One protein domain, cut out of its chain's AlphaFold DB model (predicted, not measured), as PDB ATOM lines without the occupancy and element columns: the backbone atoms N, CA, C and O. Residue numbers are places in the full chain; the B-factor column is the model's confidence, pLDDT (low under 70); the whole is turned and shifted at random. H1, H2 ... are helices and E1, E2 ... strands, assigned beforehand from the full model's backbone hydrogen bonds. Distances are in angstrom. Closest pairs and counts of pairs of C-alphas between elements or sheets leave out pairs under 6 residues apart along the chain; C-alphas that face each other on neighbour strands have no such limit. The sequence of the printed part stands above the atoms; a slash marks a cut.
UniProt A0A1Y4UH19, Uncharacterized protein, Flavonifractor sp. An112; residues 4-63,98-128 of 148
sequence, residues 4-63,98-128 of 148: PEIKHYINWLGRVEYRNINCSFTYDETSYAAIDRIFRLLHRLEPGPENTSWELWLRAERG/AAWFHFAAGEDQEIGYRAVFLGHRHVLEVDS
ATOM      1  N   PRO A   4     160.656 188.877 166.978       86.06
ATOM      2  CA  PRO A   4     160.363 188.820 168.404       86.06
ATOM      3  C   PRO A   4     160.089 187.410 168.924       86.06
ATOM      4  O   PRO A   4     160.642 187.027 169.952       86.06
ATOM      5  N   GLU A   5     159.319 186.607 168.187       84.50
ATOM      6  CA  GLU A   5     159.066 185.205 168.539       84.50
ATOM      7  C   GLU A   5     160.373 184.400 168.570       84.50
ATOM      8  O   GLU A   5     160.622 183.646 169.511       84.50
ATOM      9  N   ILE A   6     161.253 184.600 167.582       84.31
ATOM     10  CA  ILE A   6     162.572 183.949 167.538       84.31
ATOM     11  C   ILE A   6     163.393 184.333 168.773       84.31
ATOM     12  O   ILE A   6     163.940 183.463 169.450       84.31
ATOM     13  N   LYS A   7     163.443 185.626 169.112       84.50
ATOM     14  CA  LYS A   7     164.147 186.118 170.303       84.50
ATOM     15  C   LYS A   7     163.549 185.558 171.595       84.50
ATOM     16  O   LYS A   7     164.299 185.215 172.511       84.50
ATOM     17  N   HIS A   8     162.227 185.418 171.665       83.50
ATOM     18  CA  HIS A   8     161.545 184.787 172.791       83.50
ATOM     19  C   HIS A   8     162.001 183.333 172.973       83.50
ATOM     20  O   HIS A   8     162.418 182.962 174.071       83.50
ATOM     21  N   TYR A   9     162.023 182.536 171.900       80.44
ATOM     22  CA  TYR A   9     162.503 181.153 171.954       80.44
ATOM     23  C   TYR A   9     163.990 181.049 172.299       80.44
ATOM     24  O   TYR A   9     164.353 180.220 173.129       80.44
ATOM     25  N   ILE A  10     164.841 181.916 171.739       82.62
ATOM     26  CA  ILE A  10     166.269 181.999 172.094       82.62
ATOM     27  C   ILE A  10     166.437 182.237 173.600       82.62
ATOM     28  O   ILE A  10     167.230 181.567 174.262       82.62
ATOM     29  N   ASN A  11     165.675 183.177 174.160       80.50
ATOM     30  CA  ASN A  11     165.730 183.493 175.584       80.50
ATOM     31  C   ASN A  11     165.180 182.366 176.460       80.50
ATOM     32  O   ASN A  11     165.719 182.131 177.541       80.50
ATOM     33  N   TRP A  12     164.124 181.683 176.020       77.00
ATOM     34  CA  TRP A  12     163.557 180.546 176.737       77.00
ATOM     35  C   TRP A  12     164.527 179.355 176.743       77.00
ATOM     36  O   TRP A  12     164.924 178.911 177.820       77.00
ATOM     37  N   LEU A  13     165.000 178.915 175.571       74.50
ATOM     38  CA  LEU A  13     165.957 177.809 175.429       74.50
ATOM     39  C   LEU A  13     167.271 178.100 176.165       74.50
ATOM     40  O   LEU A  13     167.728 177.289 176.966       74.50
ATOM     41  N   GLY A  14     167.815 179.309 176.002       68.69
ATOM     42  CA  GLY A  14     169.039 179.715 176.690       68.69
ATOM     43  C   GLY A  14     168.891 179.889 178.209       68.69
ATOM     44  O   GLY A  14     169.893 180.088 178.892       68.69
ATOM     45  N   ARG A  15     167.669 179.877 178.768       68.19
ATOM     46  CA  ARG A  15     167.423 179.814 180.226       68.19
ATOM     47  C   ARG A  15     167.281 178.377 180.724       68.19
ATOM     48  O   ARG A  15     167.646 178.110 181.867       68.19
ATOM     49  N   VAL A  16     166.752 177.476 179.895       61.34
ATOM     50  CA  VAL A  16     166.633 176.042 180.212       61.34
ATOM     51  C   VAL A  16     168.018 175.433 180.433       61.34
ATOM     52  O   VAL A  16     168.217 174.697 181.395       61.34
ATOM     53  N   GLU A  17     169.003 175.828 179.629       52.78
ATOM     54  CA  GLU A  17     170.376 175.344 179.759       52.78
ATOM     55  C   GLU A  17     171.112 175.874 181.007       52.78
ATOM     56  O   GLU A  17     171.838 175.130 181.657       52.78
ATOM     57  N   TYR A  18     170.880 177.122 181.435       46.81
ATOM     58  CA  TYR A  18     171.501 177.653 182.664       46.81
ATOM     59  C   TYR A  18     171.084 176.872 183.927       46.81
ATOM     60  O   TYR A  18     171.830 176.802 184.901       46.81
ATOM     61  N   ARG A  19     169.904 176.236 183.913       48.28
ATOM     62  CA  ARG A  19     169.437 175.343 184.991       48.28
ATOM     63  C   ARG A  19     169.986 173.909 184.883       48.28
ATOM     64  O   ARG A  19     169.686 173.086 185.741       48.28
ATOM     65  N   ASN A  20     170.790 173.613 183.861       46.50
ATOM     66  CA  ASN A  20     171.302 172.285 183.499       46.50
ATOM     67  C   ASN A  20     172.754 172.050 183.976       46.50
ATOM     68  O   ASN A  20     173.436 171.156 183.495       46.50
ATOM     69  N   ILE A  21     173.264 172.791 184.967       45.28
ATOM     70  CA  ILE A  21     174.545 172.394 185.590       45.28
ATOM     71  C   ILE A  21     174.421 170.999 186.252       45.28
ATOM     72  O   ILE A  21     175.410 170.276 186.308       45.28
ATOM     73  N   ASN A  22     173.201 170.580 186.639       43.22
ATOM     74  CA  ASN A  22     172.929 169.291 187.297       43.22
ATOM     75  C   ASN A  22     171.803 168.428 186.668       43.22
ATOM     76  O   ASN A  22     171.500 167.371 187.216       43.22
ATOM     77  N   CYS A  23     171.150 168.829 185.567       43.94
ATOM     78  CA  CYS A  23     169.907 168.179 185.104       43.94
ATOM     79  C   CYS A  23     169.987 167.753 183.638       43.94
ATOM     80  O   CYS A  23     169.589 168.540 182.788       43.94
ATOM     81  N   SER A  24     170.422 166.523 183.338       53.19
ATOM     82  CA  SER A  24     170.521 166.001 181.966       53.19
ATOM     83  C   SER A  24     169.222 166.196 181.175       53.19
ATOM     84  O   SER A  24     168.293 165.403 181.243       53.19
ATOM     85  N   PHE A  25     169.137 167.286 180.417       58.94
ATOM     86  CA  PHE A  25     167.957 167.595 179.624       58.94
ATOM     87  C   PHE A  25     167.840 166.567 178.500       58.94
ATOM     88  O   PHE A  25     168.737 166.447 177.665       58.94
ATOM     89  N   THR A  26     166.753 165.800 178.493       62.44
ATOM     90  CA  THR A  26     166.458 164.860 177.416       62.44
ATOM     91  C   THR A  26     165.365 165.403 176.524       62.44
ATOM     92  O   THR A  26     164.336 165.902 176.974       62.44
ATOM     93  N   TYR A  27     165.617 165.311 175.227       73.50
ATOM     94  CA  TYR A  27     164.642 165.642 174.205       73.50
ATOM     95  C   TYR A  27     163.677 164.467 174.005       73.50
ATOM     96  O   TYR A  27     164.035 163.309 174.232       73.50
ATOM     97  N   ASP A  28     162.451 164.755 173.579       78.44
ATOM     98  CA  ASP A  28     161.541 163.717 173.101       78.44
ATOM     99  C   ASP A  28     161.946 163.247 171.692       78.44
ATOM    100  O   ASP A  28     162.783 163.857 171.017       78.44
ATOM    101  N   GLU A  29     161.360 162.145 171.222       80.25
ATOM    102  CA  GLU A  29     161.667 161.592 169.892       80.25
ATOM    103  C   GLU A  29     161.399 162.606 168.768       80.25
ATOM    104  O   GLU A  29     162.162 162.685 167.802       80.25
ATOM    105  N   THR A  30     160.359 163.431 168.918       85.00
ATOM    106  CA  THR A  30     160.017 164.498 167.967       85.00
ATOM    107  C   THR A  30     161.121 165.547 167.880       85.00
ATOM    108  O   THR A  30     161.521 165.945 166.782       85.00
ATOM    109  N   SER A  31     161.641 165.988 169.025       82.31
ATOM    110  CA  SER A  31     162.729 166.957 169.097       82.31
ATOM    111  C   SER A  31     164.027 166.375 168.545       82.31
ATOM    112  O   SER A  31     164.692 167.050 167.763       82.31
ATOM    113  N   TYR A  32     164.357 165.112 168.843       82.00
ATOM    114  CA  TYR A  32     165.507 164.449 168.215       82.00
ATOM    115  C   TYR A  32     165.371 164.385 166.689       82.00
ATOM    116  O   TYR A  32     166.308 164.746 165.981       82.00
ATOM    117  N   ALA A  33     164.192 164.036 166.165       86.12
ATOM    118  CA  ALA A  33     163.945 164.031 164.724       86.12
ATOM    119  C   ALA A  33     164.075 165.433 164.091       86.12
ATOM    120  O   ALA A  33     164.540 165.569 162.953       86.12
ATOM    121  N   ALA A  34     163.685 166.489 164.814       86.62
ATOM    122  CA  ALA A  34     163.880 167.870 164.380       86.62
ATOM    123  C   ALA A  34     165.366 168.269 164.379       86.62
ATOM    124  O   ALA A  34     165.828 168.876 163.411       86.62
ATOM    125  N   ILE A  35     166.126 167.875 165.405       85.94
ATOM    126  CA  ILE A  35     167.578 168.092 165.488       85.94
ATOM    127  C   ILE A  35     168.287 167.369 164.337       85.94
ATOM    128  O   ILE A  35     169.049 167.992 163.599       85.94
ATOM    129  N   ASP A  36     167.966 166.099 164.091       88.25
ATOM    130  CA  ASP A  36     168.500 165.336 162.957       88.25
ATOM    131  C   ASP A  36     168.220 166.023 161.620       88.25
ATOM    132  O   ASP A  36     169.051 166.025 160.709       88.25
ATOM    133  N   ARG A  37     167.036 166.630 161.479       91.06
ATOM    134  CA  ARG A  37     166.679 167.381 160.276       91.06
ATOM    135  C   ARG A  37     167.541 168.631 160.107       91.06
ATOM    136  O   ARG A  37     167.906 168.925 158.970       91.06
ATOM    137  N   ILE A  38     167.864 169.344 161.187       89.81
ATOM    138  CA  ILE A  38     168.748 170.519 161.151       89.81
ATOM    139  C   ILE A  38     170.133 170.106 160.649       89.81
ATOM    140  O   ILE A  38     170.583 170.629 159.631       89.81
ATOM    141  N   PHE A  39     170.767 169.115 161.279       88.25
ATOM    142  CA  PHE A  39     172.107 168.663 160.884       88.25
ATOM    143  C   PHE A  39     172.135 168.070 159.472       88.25
ATOM    144  O   PHE A  39     173.040 168.365 158.696       88.25
ATOM    145  N   ARG A  40     171.084 167.356 159.052       90.12
ATOM    146  CA  ARG A  40     170.948 166.901 157.658       90.12
ATOM    147  C   ARG A  40     170.920 168.053 156.652       90.12
ATOM    148  O   ARG A  40     171.419 167.898 155.541       90.12
ATOM    149  N   LEU A  41     170.303 169.183 156.997       91.12
ATOM    150  CA  LEU A  41     170.315 170.373 156.144       91.12
ATOM    151  C   LEU A  41     171.685 171.052 156.157       91.12
ATOM    152  O   LEU A  41     172.138 171.474 155.097       91.12
ATOM    153  N   LEU A  42     172.344 171.106 157.314       88.75
ATOM    154  CA  LEU A  42     173.682 171.677 157.456       88.75
ATOM    155  C   LEU A  42     174.729 170.894 156.665       88.75
ATOM    156  O   LEU A  42     175.497 171.509 155.945       88.75
ATOM    157  N   HIS A  43     174.677 169.561 156.647       87.69
ATOM    158  CA  HIS A  43     175.574 168.740 155.822       87.69
ATOM    159  C   HIS A  43     175.456 168.969 154.309       87.69
ATOM    160  O   HIS A  43     176.302 168.499 153.551       87.69
ATOM    161  N   ARG A  44     174.411 169.659 153.837       87.88
ATOM    162  CA  ARG A  44     174.321 170.080 152.428       87.88
ATOM    163  C   ARG A  44     175.181 171.308 152.132       87.88
ATOM    164  O   ARG A  44     175.346 171.648 150.963       87.88
ATOM    165  N   LEU A  45     175.646 171.988 153.171       86.31
ATOM    166  CA  LEU A  45     176.545 173.126 153.119       86.31
ATOM    167  C   LEU A  45     177.943 172.644 153.503       86.31
ATOM    168  O   LEU A  45     178.099 171.827 154.414       86.31
ATOM    169  N   GLU A  46     178.958 173.166 152.827       81.12
ATOM    170  CA  GLU A  46     180.336 172.926 153.244       81.12
ATOM    171  C   GLU A  46     180.563 173.607 154.606       81.12
ATOM    172  O   GLU A  46     180.201 174.779 154.762       81.12
ATOM    173  N   PRO A  47     181.081 172.882 155.616       81.25
ATOM    174  CA  PRO A  47     181.441 173.484 156.892       81.25
ATOM    175  C   PRO A  47     182.611 174.457 156.712       81.25
ATOM    176  O   PRO A  47     183.282 174.476 155.675       81.25
ATOM    177  N   GLY A  48     182.866 175.266 157.739       74.50
ATOM    178  CA  GLY A  48     184.012 176.164 157.753       74.50
ATOM    179  C   GLY A  48     185.338 175.411 157.537       74.50
ATOM    180  O   GLY A  48     185.476 174.259 157.943       74.50
ATOM    181  N   PRO A  49     186.346 176.047 156.918       64.50
ATOM    182  CA  PRO A  49     187.620 175.395 156.604       64.50
ATOM    183  C   PRO A  49     188.438 174.990 157.845       64.50
ATOM    184  O   PRO A  49     189.325 174.149 157.730       64.50
ATOM    185  N   GLU A  50     188.164 175.585 159.010       64.88
ATOM    186  CA  GLU A  50     188.950 175.381 160.237       64.88
ATOM    187  C   GLU A  50     188.260 174.497 161.277       64.88
ATOM    188  O   GLU A  50     188.930 173.830 162.057       64.88
ATOM    189  N   ASN A  51     186.930 174.469 161.281       61.22
ATOM    190  CA  ASN A  51     186.128 173.787 162.282       61.22
ATOM    191  C   ASN A  51     184.988 173.087 161.548       61.22
ATOM    192  O   ASN A  51     184.407 173.663 160.631       61.22
ATOM    193  N   THR A  52     184.628 171.869 161.950       71.81
ATOM    194  CA  THR A  52     183.451 171.119 161.464       71.81
ATOM    195  C   THR A  52     182.128 171.764 161.909       71.81
ATOM    196  O   THR A  52     181.172 171.096 162.302       71.81
ATOM    197  N   SER A  53     182.085 173.092 161.888       83.06
ATOM    198  CA  SER A  53     180.985 173.941 162.280       83.06
ATOM    199  C   SER A  53     180.471 174.738 161.086       83.06
ATOM    200  O   SER A  53     181.179 175.028 160.117       83.06
ATOM    201  N   TRP A  54     179.199 175.098 161.171       89.44
ATOM    202  CA  TRP A  54     178.513 175.958 160.221       89.44
ATOM    203  C   TRP A  54     178.166 177.263 160.909       89.44
ATOM    204  O   TRP A  54     177.546 177.240 161.969       89.44
ATOM    205  N   GLU A  55     178.507 178.382 160.278       88.94
ATOM    206  CA  GLU A  55     178.136 179.723 160.724       88.94
ATOM    207  C   GLU A  55     177.312 180.405 159.635       88.94
ATOM    208  O   GLU A  55     177.717 180.495 158.477       88.94
ATOM    209  N   LEU A  56     176.109 180.836 160.002       89.88
ATOM    210  CA  LEU A  56     175.100 181.365 159.095       89.88
ATOM    211  C   LEU A  56     174.389 182.543 159.765       89.88
ATOM    212  O   LEU A  56     174.291 182.625 160.988       89.88
ATOM    213  N   TRP A  57     173.807 183.426 158.960       90.38
ATOM    214  CA  TRP A  57     172.950 184.501 159.454       90.38
ATOM    215  C   TRP A  57     171.517 184.282 158.982       90.38
ATOM    216  O   TRP A  57     171.241 184.233 157.783       90.38
ATOM    217  N   LEU A  58     170.595 184.145 159.935       88.88
ATOM    218  CA  LEU A  58     169.172 183.978 159.663       88.88
ATOM    219  C   LEU A  58     168.489 185.342 159.685       88.88
ATOM    220  O   LEU A  58     168.520 186.041 160.696       88.88
ATOM    221  N   ARG A  59     167.844 185.709 158.578       91.00
ATOM    222  CA  ARG A  59     167.011 186.910 158.500       91.00
ATOM    223  C   ARG A  59     165.583 186.578 158.911       91.00
ATOM    224  O   ARG A  59     164.992 185.649 158.364       91.00
ATOM    225  N   ALA A  60     165.002 187.387 159.787       90.12
ATOM    226  CA  ALA A  60     163.573 187.360 160.059       90.12
ATOM    227  C   ALA A  60     162.991 188.770 160.038       90.12
ATOM    228  O   ALA A  60     163.640 189.733 160.435       90.12
ATOM    229  N   GLU A  61     161.756 188.896 159.575       90.50
ATOM    230  CA  GLU A  61     161.028 190.163 159.625       90.50
ATOM    231  C   GLU A  61     160.675 190.514 161.071       90.50
ATOM    232  O   GLU A  61     160.324 189.628 161.854       90.50
ATOM    233  N   ARG A  62     160.712 191.805 161.412       89.06
ATOM    234  CA  ARG A  62     160.304 192.321 162.725       89.06
ATOM    235  C   ARG A  62     158.865 191.941 163.075       89.06
ATOM    236  O   ARG A  62     158.597 191.640 164.229       89.06
ATOM    237  N   GLY A  63     157.974 191.914 162.086       87.38
ATOM    238  CA  GLY A  63     156.546 191.706 162.321       87.38
ATOM    239  C   GLY A  63     155.847 192.981 162.782       87.38
ATOM    240  O   GLY A  63     156.359 194.080 162.559       87.38
ATOM    241  N   ALA A  98     163.855 194.178 159.477       88.62
ATOM    242  CA  ALA A  98     164.394 192.833 159.541       88.62
ATOM    243  C   ALA A  98     165.487 192.740 160.607       88.62
ATOM    244  O   ALA A  98     166.367 193.588 160.689       88.62
ATOM    245  N   ALA A  99     165.446 191.663 161.383       88.44
ATOM    246  CA  ALA A  99     166.488 191.300 162.324       88.44
ATOM    247  C   ALA A  99     167.331 190.154 161.763       88.44
ATOM    248  O   ALA A  99     166.825 189.259 161.075       88.44
ATOM    249  N   TRP A 100     168.612 190.173 162.108       89.12
ATOM    250  CA  TRP A 100     169.566 189.136 161.752       89.12
ATOM    251  C   TRP A 100     169.992 188.382 163.007       89.12
ATOM    252  O   TRP A 100     170.427 188.978 163.989       89.12
ATOM    253  N   PHE A 101     169.870 187.061 162.965       88.25
ATOM    254  CA  PHE A 101     170.250 186.173 164.054       88.25
ATOM    255  C   PHE A 101     171.456 185.350 163.633       88.25
ATOM    256  O   PHE A 101     171.397 184.618 162.643       88.25
ATOM    257  N   HIS A 102     172.535 185.455 164.402       90.12
ATOM    258  CA  HIS A 102     173.696 184.597 164.230       90.12
ATOM    259  C   HIS A 102     173.324 183.159 164.586       90.12
ATOM    260  O   HIS A 102     172.869 182.903 165.702       90.12
ATOM    261  N   PHE A 103     173.513 182.240 163.651       90.25
ATOM    262  CA  PHE A 103     173.330 180.811 163.831       90.25
ATOM    263  C   PHE A 103     174.690 180.136 163.689       90.25
ATOM    264  O   PHE A 103     175.325 180.251 162.645       90.25
ATOM    265  N   ALA A 104     175.105 179.403 164.714       89.06
ATOM    266  CA  ALA A 104     176.261 178.529 164.637       89.06
ATOM    267  C   ALA A 104     175.875 177.119 165.068       89.06
ATOM    268  O   ALA A 104     175.116 176.941 166.018       89.06
ATOM    269  N   ALA A 105     176.386 176.109 164.384       89.50
ATOM    270  CA  ALA A 105     176.163 174.719 164.748       89.50
ATOM    271  C   ALA A 105     177.450 173.922 164.591       89.50
ATOM    272  O   ALA A 105     178.192 174.142 163.638       89.50
ATOM    273  N   GLY A 106     177.694 172.995 165.510       87.25
ATOM    274  CA  GLY A 106     178.833 172.086 165.473       87.25
ATOM    275  C   GLY A 106     178.383 170.650 165.697       87.25
ATOM    276  O   GLY A 106     177.480 170.393 166.496       87.25
ATOM    277  N   GLU A 107     179.009 169.725 164.977       86.81
ATOM    278  CA  GLU A 107     178.840 168.288 165.173       86.81
ATOM    279  C   GLU A 107     180.206 167.619 165.322       86.81
ATOM    280  O   GLU A 107     181.139 167.896 164.564       86.81
ATOM    281  N   ASP A 108     180.278 166.696 166.273       82.81
ATOM    282  CA  ASP A 108     181.329 165.698 166.379       82.81
ATOM    283  C   ASP A 108     180.683 164.306 166.332       82.81
ATOM    284  O   ASP A 108     179.981 163.872 167.254       82.81
ATOM    285  N   GLN A 109     180.900 163.616 165.213       76.62
ATOM    286  CA  GLN A 109     180.323 162.299 164.958       76.62
ATOM    287  C   GLN A 109     181.011 161.187 165.755       76.62
ATOM    288  O   GLN A 109     180.381 160.159 165.994       76.62
ATOM    289  N   GLU A 110     182.263 161.371 166.189       76.50
ATOM    290  CA  GLU A 110     183.003 160.335 166.920       76.50
ATOM    291  C   GLU A 110     182.446 160.152 168.332       76.50
ATOM    292  O   GLU A 110     182.272 159.028 168.804       76.50
ATOM    293  N   ILE A 111     182.119 161.262 168.993       76.12
ATOM    294  CA  ILE A 111     181.561 161.268 170.352       76.12
ATOM    295  C   ILE A 111     180.032 161.413 170.372       76.12
ATOM    296  O   ILE A 111     179.427 161.383 171.446       76.12
ATOM    297  N   GLY A 112     179.401 161.570 169.204       77.75
ATOM    298  CA  GLY A 112     177.959 161.781 169.077       77.75
ATOM    299  C   GLY A 112     177.499 163.067 169.763       77.75
ATOM    300  O   GLY A 112     176.477 163.052 170.459       77.75
ATOM    301  N   TYR A 113     178.282 164.139 169.612       82.88
ATOM    302  CA  TYR A 113     178.024 165.456 170.188       82.88
ATOM    303  C   TYR A 113     177.513 166.423 169.122       82.88
ATOM    304  O   TYR A 113     178.060 166.510 168.023       82.88
ATOM    305  N   ARG A 114     176.469 167.174 169.454       86.56
ATOM    306  CA  ARG A 114     175.865 168.188 168.591       86.56
ATOM    307  C   ARG A 114     175.489 169.398 169.419       86.56
ATOM    308  O   ARG A 114     174.789 169.262 170.417       86.56
ATOM    309  N   ALA A 115     175.883 170.572 168.952       86.00
ATOM    310  CA  ALA A 115     175.552 171.834 169.592       86.00
ATOM    311  C   ALA A 115     175.006 172.831 168.575       86.00
ATOM    312  O   ALA A 115     175.478 172.900 167.436       86.00
ATOM    313  N   VAL A 116     174.022 173.622 168.997       87.44
ATOM    314  CA  VAL A 116     173.487 174.740 168.217       87.44
ATOM    315  C   VAL A 116     173.465 175.992 169.079       87.44
ATOM    316  O   VAL A 116     172.967 176.000 170.206       87.44
ATOM    317  N   PHE A 117     173.966 177.071 168.496       85.69
ATOM    318  CA  PHE A 117     173.983 178.413 169.039       85.69
ATOM    319  C   PHE A 117     173.129 179.320 168.159       85.69
ATOM    320  O   PHE A 117     173.269 179.341 166.936       85.69
ATOM    321  N   LEU A 118     172.260 180.107 168.784       85.94
ATOM    322  CA  LEU A 118     171.417 181.078 168.103       85.94
ATOM    323  C   LEU A 118     171.431 182.401 168.877       85.94
ATOM    324  O   LEU A 118     171.204 182.430 170.085       85.94
ATOM    325  N   GLY A 119     171.740 183.504 168.195       81.12
ATOM    326  CA  GLY A 119     171.885 184.822 168.824       81.12
ATOM    327  C   GLY A 119     172.988 184.865 169.890       81.12
ATOM    328  O   GLY A 119     172.801 185.485 170.932       81.12
ATOM    329  N   HIS A 120     174.101 184.158 169.652       76.69
ATOM    330  CA  HIS A 120     175.216 183.960 170.597       76.69
ATOM    331  C   HIS A 120     174.841 183.253 171.911       76.69
ATOM    332  O   HIS A 120     175.617 183.268 172.864       76.69
ATOM    333  N   ARG A 121     173.670 182.615 171.974       79.50
ATOM    334  CA  ARG A 121     173.268 181.765 173.097       79.50
ATOM    335  C   ARG A 121     173.296 180.316 172.664       79.50
ATOM    336  O   ARG A 121     172.858 180.002 171.559       79.50
ATOM    337  N   HIS A 122     173.784 179.445 173.532       76.38
ATOM    338  CA  HIS A 122     173.628 178.015 173.340       76.38
ATOM    339  C   HIS A 122     172.154 177.660 173.597       76.38
ATOM    340  O   HIS A 122     171.512 178.200 174.503       76.38
ATOM    341  N   VAL A 123     171.562 176.920 172.661       79.56
ATOM    342  CA  VAL A 123     170.114 176.653 172.645       79.56
ATOM    343  C   VAL A 123     169.796 175.167 172.591       79.56
ATOM    344  O   VAL A 123     168.733 174.766 173.061       79.56
ATOM    345  N   LEU A 124     170.686 174.354 172.016       79.81
ATOM    346  CA  LEU A 124     170.514 172.910 171.900       79.81
ATOM    347  C   LEU A 124     171.853 172.214 172.104       79.81
ATOM    348  O   LEU A 124     172.822 172.563 171.432       79.81
ATOM    349  N   GLU A 125     171.853 171.183 172.942       81.19
ATOM    350  CA  GLU A 125     173.007 170.325 173.190       81.19
ATOM    351  C   GLU A 125     172.564 168.868 173.208       81.19
ATOM    352  O   GLU A 125     171.779 168.466 174.062       81.19
ATOM    353  N   VAL A 126     173.098 168.052 172.311       78.12
ATOM    354  CA  VAL A 126     172.952 166.599 172.372       78.12
ATOM    355  C   VAL A 126     174.333 166.015 172.596       78.12
ATOM    356  O   VAL A 126     175.190 166.116 171.728       78.12
ATOM    357  N   ASP A 127     174.542 165.392 173.752       76.06
ATOM    358  CA  ASP A 127     175.765 164.657 174.066       76.06
ATOM    359  C   ASP A 127     175.411 163.200 174.362       76.06
ATOM    360  O   ASP A 127     174.787 162.890 175.378       76.06
ATOM    361  N   SER A 128     175.822 162.296 173.473       68.56
ATOM    362  CA  SER A 128     175.567 160.857 173.613       68.56
ATOM    363  C   SER A 128     176.304 160.217 174.797       68.56
ATOM    364  O   SER A 128     175.988 159.089 175.172       68.56
TER     365      SER A 128
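This is residues 4 to 63 and 98 to 128 of the 148 residues of an uncharacterized protein of Flavonifractor sp. An112 (UniProt A0A1Y4UH19). A twisted wall of four strands has H2 crossing over one face, while H1 slants along its E4 edge; residues 17 to 28 loop between the two helices. The printed part has 91 residues, in the order H1, H2, E1, E2, E3, E4. The sheet runs E1, E2, E3, E4, antiparallel throughout, and the class is mixed, helices and strands. The whole is compact, with a radius of gyration of the C-alphas of 13.7 A and spans of 39 by 34 by 24 A.

E2, residues 98 to 108, is 32.7 A long and E1, residues 53 to 61, 25.9 A. E3 is residues 113 to 118; E4, residues 121 to 127, ends at C-alpha 127, (175.765, 164.657, 174.066). H2, residues 29 to 42, is 20.0 A long. H1, residues 4 to 16, is 18.5 A long and begins at C-alpha 4, (160.363, 188.820, 168.404).

E2, E3 and E4 form a meander, each strand the antiparallel neighbour of the one before, with hairpins E2 and E3, and E3 and E4. N 56 and O 103 of E1 and E2 are 2.8 A apart, N 106 and O 115 of E2 and E3 2.9 A, N 114 and O 126 of E3 and E4 2.8 A, each within hydrogen-bond range. Two layers are formed, H1 and H2 on one face of the sheet. H2, at a height over the sheet of 10.5 A, runs across the strands, at 79 degrees to E3 on the local plane; its closest C-alphas to E1 are Leu 42 and Trp 54, 7.0 A. H1, at a height of 7.5 A, runs slantwise, at 43 degrees to E4 on the local plane; the closest C-alphas are Leu 13 and Val 123, 5.1 A. H1 and H2 are apart. In both helices every O i to N i+4 pair is within hydrogen-bond range.

The C-alphas of Gly 63 and Glu 110, the two farthest apart, are 41.3 A apart. Residues 64 to 97 are not printed; C-alphas 63 and 98 are 8.4 A apart across the cut. The link from H1 to H2 is long. The pLDDT is under 70 at residues 14 to 26, 49 to 51 and 128.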